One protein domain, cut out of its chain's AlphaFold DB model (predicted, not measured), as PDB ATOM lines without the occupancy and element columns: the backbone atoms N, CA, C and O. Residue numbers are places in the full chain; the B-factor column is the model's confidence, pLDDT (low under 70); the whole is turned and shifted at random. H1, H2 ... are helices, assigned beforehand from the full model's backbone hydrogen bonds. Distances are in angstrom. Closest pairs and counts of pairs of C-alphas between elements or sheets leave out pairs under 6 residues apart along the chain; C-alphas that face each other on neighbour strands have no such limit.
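This is residues 301 to 356 of the 356 residues of an uncharacterized protein of Lachnospiraceae bacterium 3-1 (UniProt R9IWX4). What shape do these atoms make? Two long helices, H1 and then H2, make an open, flat V: they meet near the tight link between them, and their far arms, residues 301 to 315 and 342 to 356, stand free. How large is it, and of what class? The 56 printed residues hold two named helices and no named strand, and the class is all helix. The whole is loose, with a radius of gyration of the C-alphas of 14.4 A and spans of 40 by 30 by 12 A.

Where do the helices meet? H1, residues 301 to 326, touches H2, residues 330 to 354, with residues 320 to 324 alone, and H2 touches H1 with residues 330 to 337 alone. Their closest C-alphas are those of Asn 324 and Ala 333, 5.5 A apart. How do they run? They run opposite ways at a steep tilt of 43 degrees, a helical hairpin, with centres 15.6 A apart. Are their backbones well formed? In H1 and H2 every O i to N i+4 pair is within hydrogen-bond range.

Where does H1 run? It goes from C-alpha 301 at (294.691, 362.192, 300.599) to C-alpha 326 at (285.383, 362.076, 337.187), 37.8 A. Where does H2 run? It goes from C-alpha 330 at (275.790, 366.176, 334.581) to C-alpha 354 at (302.479, 383.135, 316.725), 36.3 A.

How far does it reach? The two C-alphas farthest apart, those of Asn 329 and Lys 356, are 41.7 A apart. Is the printed part whole? It has no cut, it ends at Lys 356, the chain's last residue, and its link from H1 to H2, residues 327 to 329, is tight. Where is the model's confidence low? Residues 352 to 356 have a pLDDT under 70, and the mean of the printed part is 77.0.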
ATOM      1  N   THR A 301     294.601 361.016 299.729       72.81
ATOM      2  CA  THR A 301     294.691 362.192 300.599       72.81
ATOM      3  C   THR A 301     293.351 362.417 301.289       72.81
ATOM      4  O   THR A 301     293.303 362.452 302.515       72.81
ATOM      5  N   ILE A 302     292.246 362.446 300.530       78.81
ATOM      6  CA  ILE A 302     290.889 362.565 301.093       78.81
ATOM      7  C   ILE A 302     290.636 361.476 302.144       78.81
ATOM      8  O   ILE A 302     290.167 361.777 303.239       78.81
ATOM      9  N   PHE A 303     290.975 360.222 301.839       77.75
ATOM     10  CA  PHE A 303     290.770 359.095 302.747       77.75
ATOM     11  C   PHE A 303     291.556 359.241 304.058       77.75
ATOM     12  O   PHE A 303     290.990 359.052 305.134       77.75
ATOM     13  N   VAL A 304     292.835 359.623 303.991       78.38
ATOM     14  CA  VAL A 304     293.663 359.866 305.185       78.38
ATOM     15  C   VAL A 304     293.064 360.981 306.043       78.38
ATOM     16  O   VAL A 304     292.944 360.823 307.258       78.38
ATOM     17  N   TYR A 305     292.619 362.079 305.429       79.50
ATOM     18  CA  TYR A 305     291.987 363.172 306.168       79.50
ATOM     19  C   TYR A 305     290.629 362.785 306.760       79.50
ATOM     20  O   TYR A 305     290.340 363.155 307.897       79.50
ATOM     21  N   ALA A 306     289.825 361.981 306.060       83.19
ATOM     22  CA  ALA A 306     288.589 361.432 306.613       83.19
ATOM     23  C   ALA A 306     288.862 360.557 307.851       83.19
ATOM     24  O   ALA A 306     288.173 360.684 308.863       83.19
ATOM     25  N   MET A 307     289.913 359.730 307.815       77.81
ATOM     26  CA  MET A 307     290.337 358.935 308.971       77.81
ATOM     27  C   MET A 307     290.802 359.807 310.142       77.81
ATOM     28  O   MET A 307     290.438 359.525 311.283       77.81
ATOM     29  N   LEU A 308     291.539 360.894 309.884       82.12
ATOM     30  CA  LEU A 308     291.934 361.845 310.930       82.12
ATOM     31  C   LEU A 308     290.717 362.462 311.633       82.12
ATOM     32  O   LEU A 308     290.705 362.549 312.859       82.12
ATOM     33  N   VAL A 309     289.674 362.833 310.883       88.94
ATOM     34  CA  VAL A 309     288.424 363.363 311.457       88.94
ATOM     35  C   VAL A 309     287.734 362.323 312.345       88.94
ATOM     36  O   VAL A 309     287.304 362.657 313.449       88.94
ATOM     37  N   ILE A 310     287.674 361.059 311.914       84.50
ATOM     38  CA  ILE A 310     287.088 359.969 312.713       84.50
ATOM     39  C   ILE A 310     287.874 359.765 314.013       84.50
ATOM     40  O   ILE A 310     287.277 359.698 315.088       84.50
ATOM     41  N   VAL A 311     289.208 359.714 313.940       82.94
ATOM     42  CA  VAL A 311     290.078 359.552 315.117       82.94
ATOM     43  C   VAL A 311     289.900 360.712 316.095       82.94
ATOM     44  O   VAL A 311     289.740 360.478 317.292       82.94
ATOM     45  N   LEU A 312     289.860 361.954 315.605       87.88
ATOM     46  CA  LEU A 312     289.593 363.129 316.439       87.88
ATOM     47  C   LEU A 312     288.217 363.047 317.115       87.88
ATOM     48  O   LEU A 312     288.104 363.369 318.299       87.88
ATOM     49  N   GLY A 313     287.193 362.565 316.405       89.56
ATOM     50  CA  GLY A 313     285.865 362.319 316.969       89.56
ATOM     51  C   GLY A 313     285.875 361.279 318.094       89.56
ATOM     52  O   GLY A 313     285.297 361.515 319.156       89.56
ATOM     53  N   ILE A 314     286.587 360.162 317.906       85.62
ATOM     54  CA  ILE A 314     286.740 359.109 318.925       85.62
ATOM     55  C   ILE A 314     287.466 359.654 320.162       85.62
ATOM     56  O   ILE A 314     286.996 359.458 321.282       85.62
ATOM     57  N   ILE A 315     288.579 360.371 319.972       85.19
ATOM     58  CA  ILE A 315     289.345 360.973 321.073       85.19
ATOM     59  C   ILE A 315     288.477 361.976 321.836       85.19
ATOM     60  O   ILE A 315     288.430 361.933 323.063       85.19
ATOM     61  N   SER A 316     287.751 362.844 321.126       85.31
ATOM     62  CA  SER A 316     286.850 363.821 321.742       85.31
ATOM     63  C   SER A 316     285.780 363.140 322.602       85.31
ATOM     64  O   SER A 316     285.596 363.506 323.763       85.31
ATOM     65  N   SER A 317     285.140 362.090 322.083       85.88
ATOM     66  CA  SER A 317     284.142 361.316 322.826       85.88
ATOM     67  C   SER A 317     284.734 360.621 324.060       85.88
ATOM     68  O   SER A 317     284.130 360.650 325.137       85.88
ATOM     69  N   ALA A 318     285.937 360.052 323.943       84.88
ATOM     70  CA  ALA A 318     286.635 359.423 325.061       84.88
ATOM     71  C   ALA A 318     286.980 360.433 326.167       84.88
ATOM     72  O   ALA A 318     286.780 360.139 327.344       84.88
ATOM     73  N   VAL A 319     287.432 361.638 325.800       83.44
ATOM     74  CA  VAL A 319     287.711 362.727 326.751       83.44
ATOM     75  C   VAL A 319     286.439 363.144 327.487       83.44
ATOM     76  O   VAL A 319     286.448 363.197 328.715       83.44
ATOM     77  N   VAL A 320     285.334 363.377 326.770       85.00
ATOM     78  CA  VAL A 320     284.039 363.729 327.387       85.00
ATOM     79  C   VAL A 320     283.579 362.638 328.353       85.00
ATOM     80  O   VAL A 320     283.187 362.925 329.482       85.00
ATOM     81  N   THR A 321     283.685 361.374 327.943       85.19
ATOM     82  CA  THR A 321     283.325 360.232 328.793       85.19
ATOM     83  C   THR A 321     284.198 360.171 330.048       85.19
ATOM     84  O   THR A 321     283.681 359.979 331.146       85.19
ATOM     85  N   GLY A 322     285.509 360.394 329.916       83.88
ATOM     86  CA  GLY A 322     286.429 360.460 331.052       83.88
ATOM     87  C   GLY A 322     286.081 361.577 332.041       83.88
ATOM     88  O   GLY A 322     286.100 361.350 333.250       83.88
ATOM     89  N   VAL A 323     285.700 362.760 331.546       82.88
ATOM     90  CA  VAL A 323     285.241 363.880 332.388       82.88
ATOM     91  C   VAL A 323     283.947 363.526 333.122       82.88
ATOM     92  O   VAL A 323     283.862 363.770 334.323       82.88
ATOM     93  N   ASN A 324     282.980 362.902 332.446       81.56
ATOM     94  CA  ASN A 324     281.719 362.478 333.068       81.56
ATOM     95  C   ASN A 324     281.934 361.462 334.202       81.56
ATOM     96  O   ASN A 324     281.240 361.513 335.213       81.56
ATOM     97  N   ILE A 325     282.910 360.556 334.067       83.19
ATOM     98  CA  ILE A 325     283.258 359.597 335.130       83.19
ATOM     99  C   ILE A 325     283.859 360.317 336.348       83.19
ATOM    100  O   ILE A 325     283.548 359.970 337.486       83.19
ATOM    101  N   LEU A 326     284.720 361.314 336.121       80.38
ATOM    102  CA  LEU A 326     285.383 362.076 337.187       80.38
ATOM    103  C   LEU A 326     284.433 363.056 337.894       80.38
ATOM    104  O   LEU A 326     284.569 363.290 339.094       80.38
ATOM    105  N   TYR A 327     283.467 363.607 337.159       77.12
ATOM    106  CA  TYR A 327     282.476 364.559 337.647       77.12
ATOM    107  C   TYR A 327     281.065 364.059 337.316       77.12
ATOM    108  O   TYR A 327     280.451 364.543 336.373       77.12
ATOM    109  N   PRO A 328     280.498 363.133 338.109       73.50
ATOM    110  CA  PRO A 328     279.202 362.509 337.815       73.50
ATOM    111  C   PRO A 328     277.995 363.462 337.895       73.50
ATOM    112  O   PRO A 328     276.859 363.045 337.691       73.50
ATOM    113  N   ASN A 329     278.211 364.741 338.215       74.75
ATOM    114  CA  ASN A 329     277.173 365.761 338.174       74.75
ATOM    115  C   ASN A 329     277.055 366.291 336.734       74.75
ATOM    116  O   ASN A 329     277.924 367.051 336.297       74.75
ATOM    117  N   ASP A 330     275.987 365.912 336.022       70.50
ATOM    118  CA  ASP A 330     275.790 366.176 334.581       70.50
ATOM    119  C   ASP A 330     276.029 367.644 334.194       70.50
ATOM    120  O   ASP A 330     276.669 367.940 333.185       70.50
ATOM    121  N   LEU A 331     275.575 368.585 335.029       72.69
ATOM    122  CA  LEU A 331     275.741 370.015 334.763       72.69
ATOM    123  C   LEU A 331     277.207 370.470 334.898       72.69
ATOM    124  O   LEU A 331     277.668 371.314 334.131       72.69
ATOM    125  N   GLY A 332     277.946 369.911 335.862       71.94
ATOM    126  CA  GLY A 332     279.348 370.253 336.120       71.94
ATOM    127  C   GLY A 332     280.285 369.705 335.045       71.94
ATOM    128  O   GLY A 332     281.135 370.438 334.541       71.94
ATOM    129  N   ALA A 333     280.081 368.451 334.636       72.88
ATOM    130  CA  ALA A 333     280.849 367.848 333.551       72.88
ATOM    131  C   ALA A 333     280.607 368.554 332.210       72.88
ATOM    132  O   ALA A 333     281.561 368.844 331.482       72.88
ATOM    133  N   MET A 334     279.353 368.918 331.914       73.75
ATOM    134  CA  MET A 334     279.012 369.686 330.715       73.75
ATOM    135  C   MET A 334     279.724 371.048 330.698       73.75
ATOM    136  O   MET A 334     280.325 371.412 329.686       73.75
ATOM    137  N   LEU A 335     279.723 371.775 331.823       75.00
ATOM    138  CA  LEU A 335     280.404 373.068 331.936       75.00
ATOM    139  C   LEU A 335     281.925 372.934 331.740       75.00
ATOM    140  O   LEU A 335     282.522 373.731 331.017       75.00
ATOM    141  N   CYS A 336     282.546 371.909 332.335       75.81
ATOM    142  CA  CYS A 336     283.975 371.626 332.176       75.81
ATOM    143  C   CYS A 336     284.352 371.346 330.714       75.81
ATOM    144  O   CYS A 336     285.340 371.895 330.226       75.81
ATOM    145  N   CYS A 337     283.556 370.546 329.998       77.94
ATOM    146  CA  CYS A 337     283.784 370.255 328.582       77.94
ATOM    147  C   CYS A 337     283.659 371.510 327.701       77.94
ATOM    148  O   CYS A 337     284.501 371.731 326.830       77.94
ATOM    149  N   VAL A 338     282.659 372.365 327.947       78.75
ATOM    150  CA  VAL A 338     282.451 373.610 327.181       78.75
ATOM    151  C   VAL A 338     283.575 374.620 327.428       78.75
ATOM    152  O   VAL A 338     284.114 375.190 326.476       78.75
ATOM    153  N   ILE A 339     283.967 374.827 328.689       78.75
ATOM    154  CA  ILE A 339     285.060 375.741 329.053       78.75
ATOM    155  C   ILE A 339     286.398 375.220 328.513       78.75
ATOM    156  O   ILE A 339     287.143 375.982 327.896       78.75
ATOM    157  N   GLY A 340     286.682 373.926 328.680       78.94
ATOM    158  CA  GLY A 340     287.895 373.291 328.163       78.94
ATOM    159  C   GLY A 340     287.991 373.356 326.639       78.94
ATOM    160  O   GLY A 340     289.032 373.736 326.106       78.94
ATOM    161  N   GLY A 341     286.893 373.071 325.932       77.25
ATOM    162  CA  GLY A 341     286.828 373.189 324.475       77.25
ATOM    163  C   GLY A 341     287.076 374.622 324.002       77.25
ATOM    164  O   GLY A 341     287.896 374.852 323.116       77.25
ATOM    165  N   SER A 342     286.442 375.599 324.653       77.00
ATOM    166  CA  SER A 342     286.618 377.024 324.341       77.00
ATOM    167  C   SER A 342     288.054 377.497 324.588       77.00
ATOM    168  O   SER A 342     288.612 378.254 323.792       77.00
ATOM    169  N   PHE A 343     288.686 377.011 325.661       79.62
ATOM    170  CA  PHE A 343     290.091 377.281 325.959       79.62
ATOM    171  C   PHE A 343     291.031 376.670 324.913       79.62
ATOM    172  O   PHE A 343     291.946 377.351 324.457       79.62
ATOM    173  N   LEU A 344     290.791 375.427 324.481       78.44
ATOM    174  CA  LEU A 344     291.576 374.783 323.423       78.44
ATOM    175  C   LEU A 344     291.471 375.532 322.089       78.44
ATOM    176  O   LEU A 344     292.481 375.684 321.405       78.44
ATOM    177  N   VAL A 345     290.290 376.053 321.739       74.75
ATOM    178  CA  VAL A 345     290.109 376.893 320.541       74.75
ATOM    179  C   VAL A 345     290.910 378.190 320.660       74.75
ATOM    180  O   VAL A 345     291.663 378.528 319.749       74.75
ATOM    181  N   MET A 346     290.815 378.888 321.795       73.38
ATOM    182  CA  MET A 346     291.584 380.113 322.052       73.38
ATOM    183  C   MET A 346     293.098 379.863 322.017       73.38
ATOM    184  O   MET A 346     293.835 380.640 321.410       73.38
ATOM    185  N   LEU A 347     293.559 378.761 322.614       75.38
ATOM    186  CA  LEU A 347     294.961 378.353 322.600       75.38
ATOM    187  C   LEU A 347     295.425 378.011 321.180       75.38
ATOM    188  O   LEU A 347     296.494 378.452 320.770       75.38
ATOM    189  N   GLY A 348     294.611 377.288 320.407       72.31
ATOM    190  CA  GLY A 348     294.890 376.977 319.005       72.31
ATOM    191  C   GLY A 348     294.992 378.232 318.135       72.31
ATOM    192  O   GLY A 348     295.943 378.370 317.369       72.31
ATOM    193  N   MET A 349     294.075 379.190 318.303       70.06
ATOM    194  CA  MET A 349     294.129 380.489 317.619       70.06
ATOM    195  C   MET A 349     295.365 381.302 318.020       70.06
ATOM    196  O   MET A 349     295.989 381.929 317.166       70.06
ATOM    197  N   PHE A 350     295.734 381.286 319.304       75.38
ATOM    198  CA  PHE A 350     296.930 381.963 319.798       75.38
ATOM    199  C   PHE A 350     298.196 381.333 319.204       75.38
ATOM    200  O   PHE A 350     298.969 382.028 318.554       75.38
ATOM    201  N   ILE A 351     298.369 380.014 319.323       73.06
ATOM    202  CA  ILE A 351     299.522 379.295 318.759       73.06
ATOM    203  C   ILE A 351     299.606 379.510 317.243       73.06
ATOM    204  O   ILE A 351     300.667 379.869 316.740       73.06
ATOM    205  N   GLY A 352     298.492 379.388 316.514       63.56
ATOM    206  CA  GLY A 352     298.458 379.615 315.066       63.56
ATOM    207  C   GLY A 352     298.851 381.039 314.657       63.56
ATOM    208  O   GLY A 352     299.479 381.233 313.619       63.56
ATOM    209  N   LYS A 353     298.546 382.042 315.488       59.75
ATOM    210  CA  LYS A 353     298.920 383.442 315.238       59.75
ATOM    211  C   LYS A 353     300.411 383.719 315.475       59.75
ATOM    212  O   LYS A 353     300.947 384.626 314.842       59.75
ATOM    213  N   TYR A 354     301.066 382.957 316.355       58.12
ATOM    214  CA  TYR A 354     302.479 383.135 316.725       58.12
ATOM    215  C   TYR A 354     303.434 382.091 316.116       58.12
ATOM    216  O   TYR A 354     304.641 382.230 316.262       58.12
ATOM    217  N   SER A 355     302.925 381.081 315.405       50.53
ATOM    218  CA  SER A 355     303.709 380.025 314.739       50.53
ATOM    219  C   SER A 355     304.235 380.418 313.340       50.53
ATOM    220  O   SER A 355     304.444 379.538 312.502       50.53
ATOM    221  N   LYS A 356     304.412 381.713 313.053       42.91
ATOM    222  CA  LYS A 356     305.006 382.174 311.787       42.91
ATOM    223  C   LYS A 356     306.523 382.186 311.836       42.91
ATOM    224  O   LYS A 356     307.058 382.735 312.824       42.91
TER     225      LYS A 356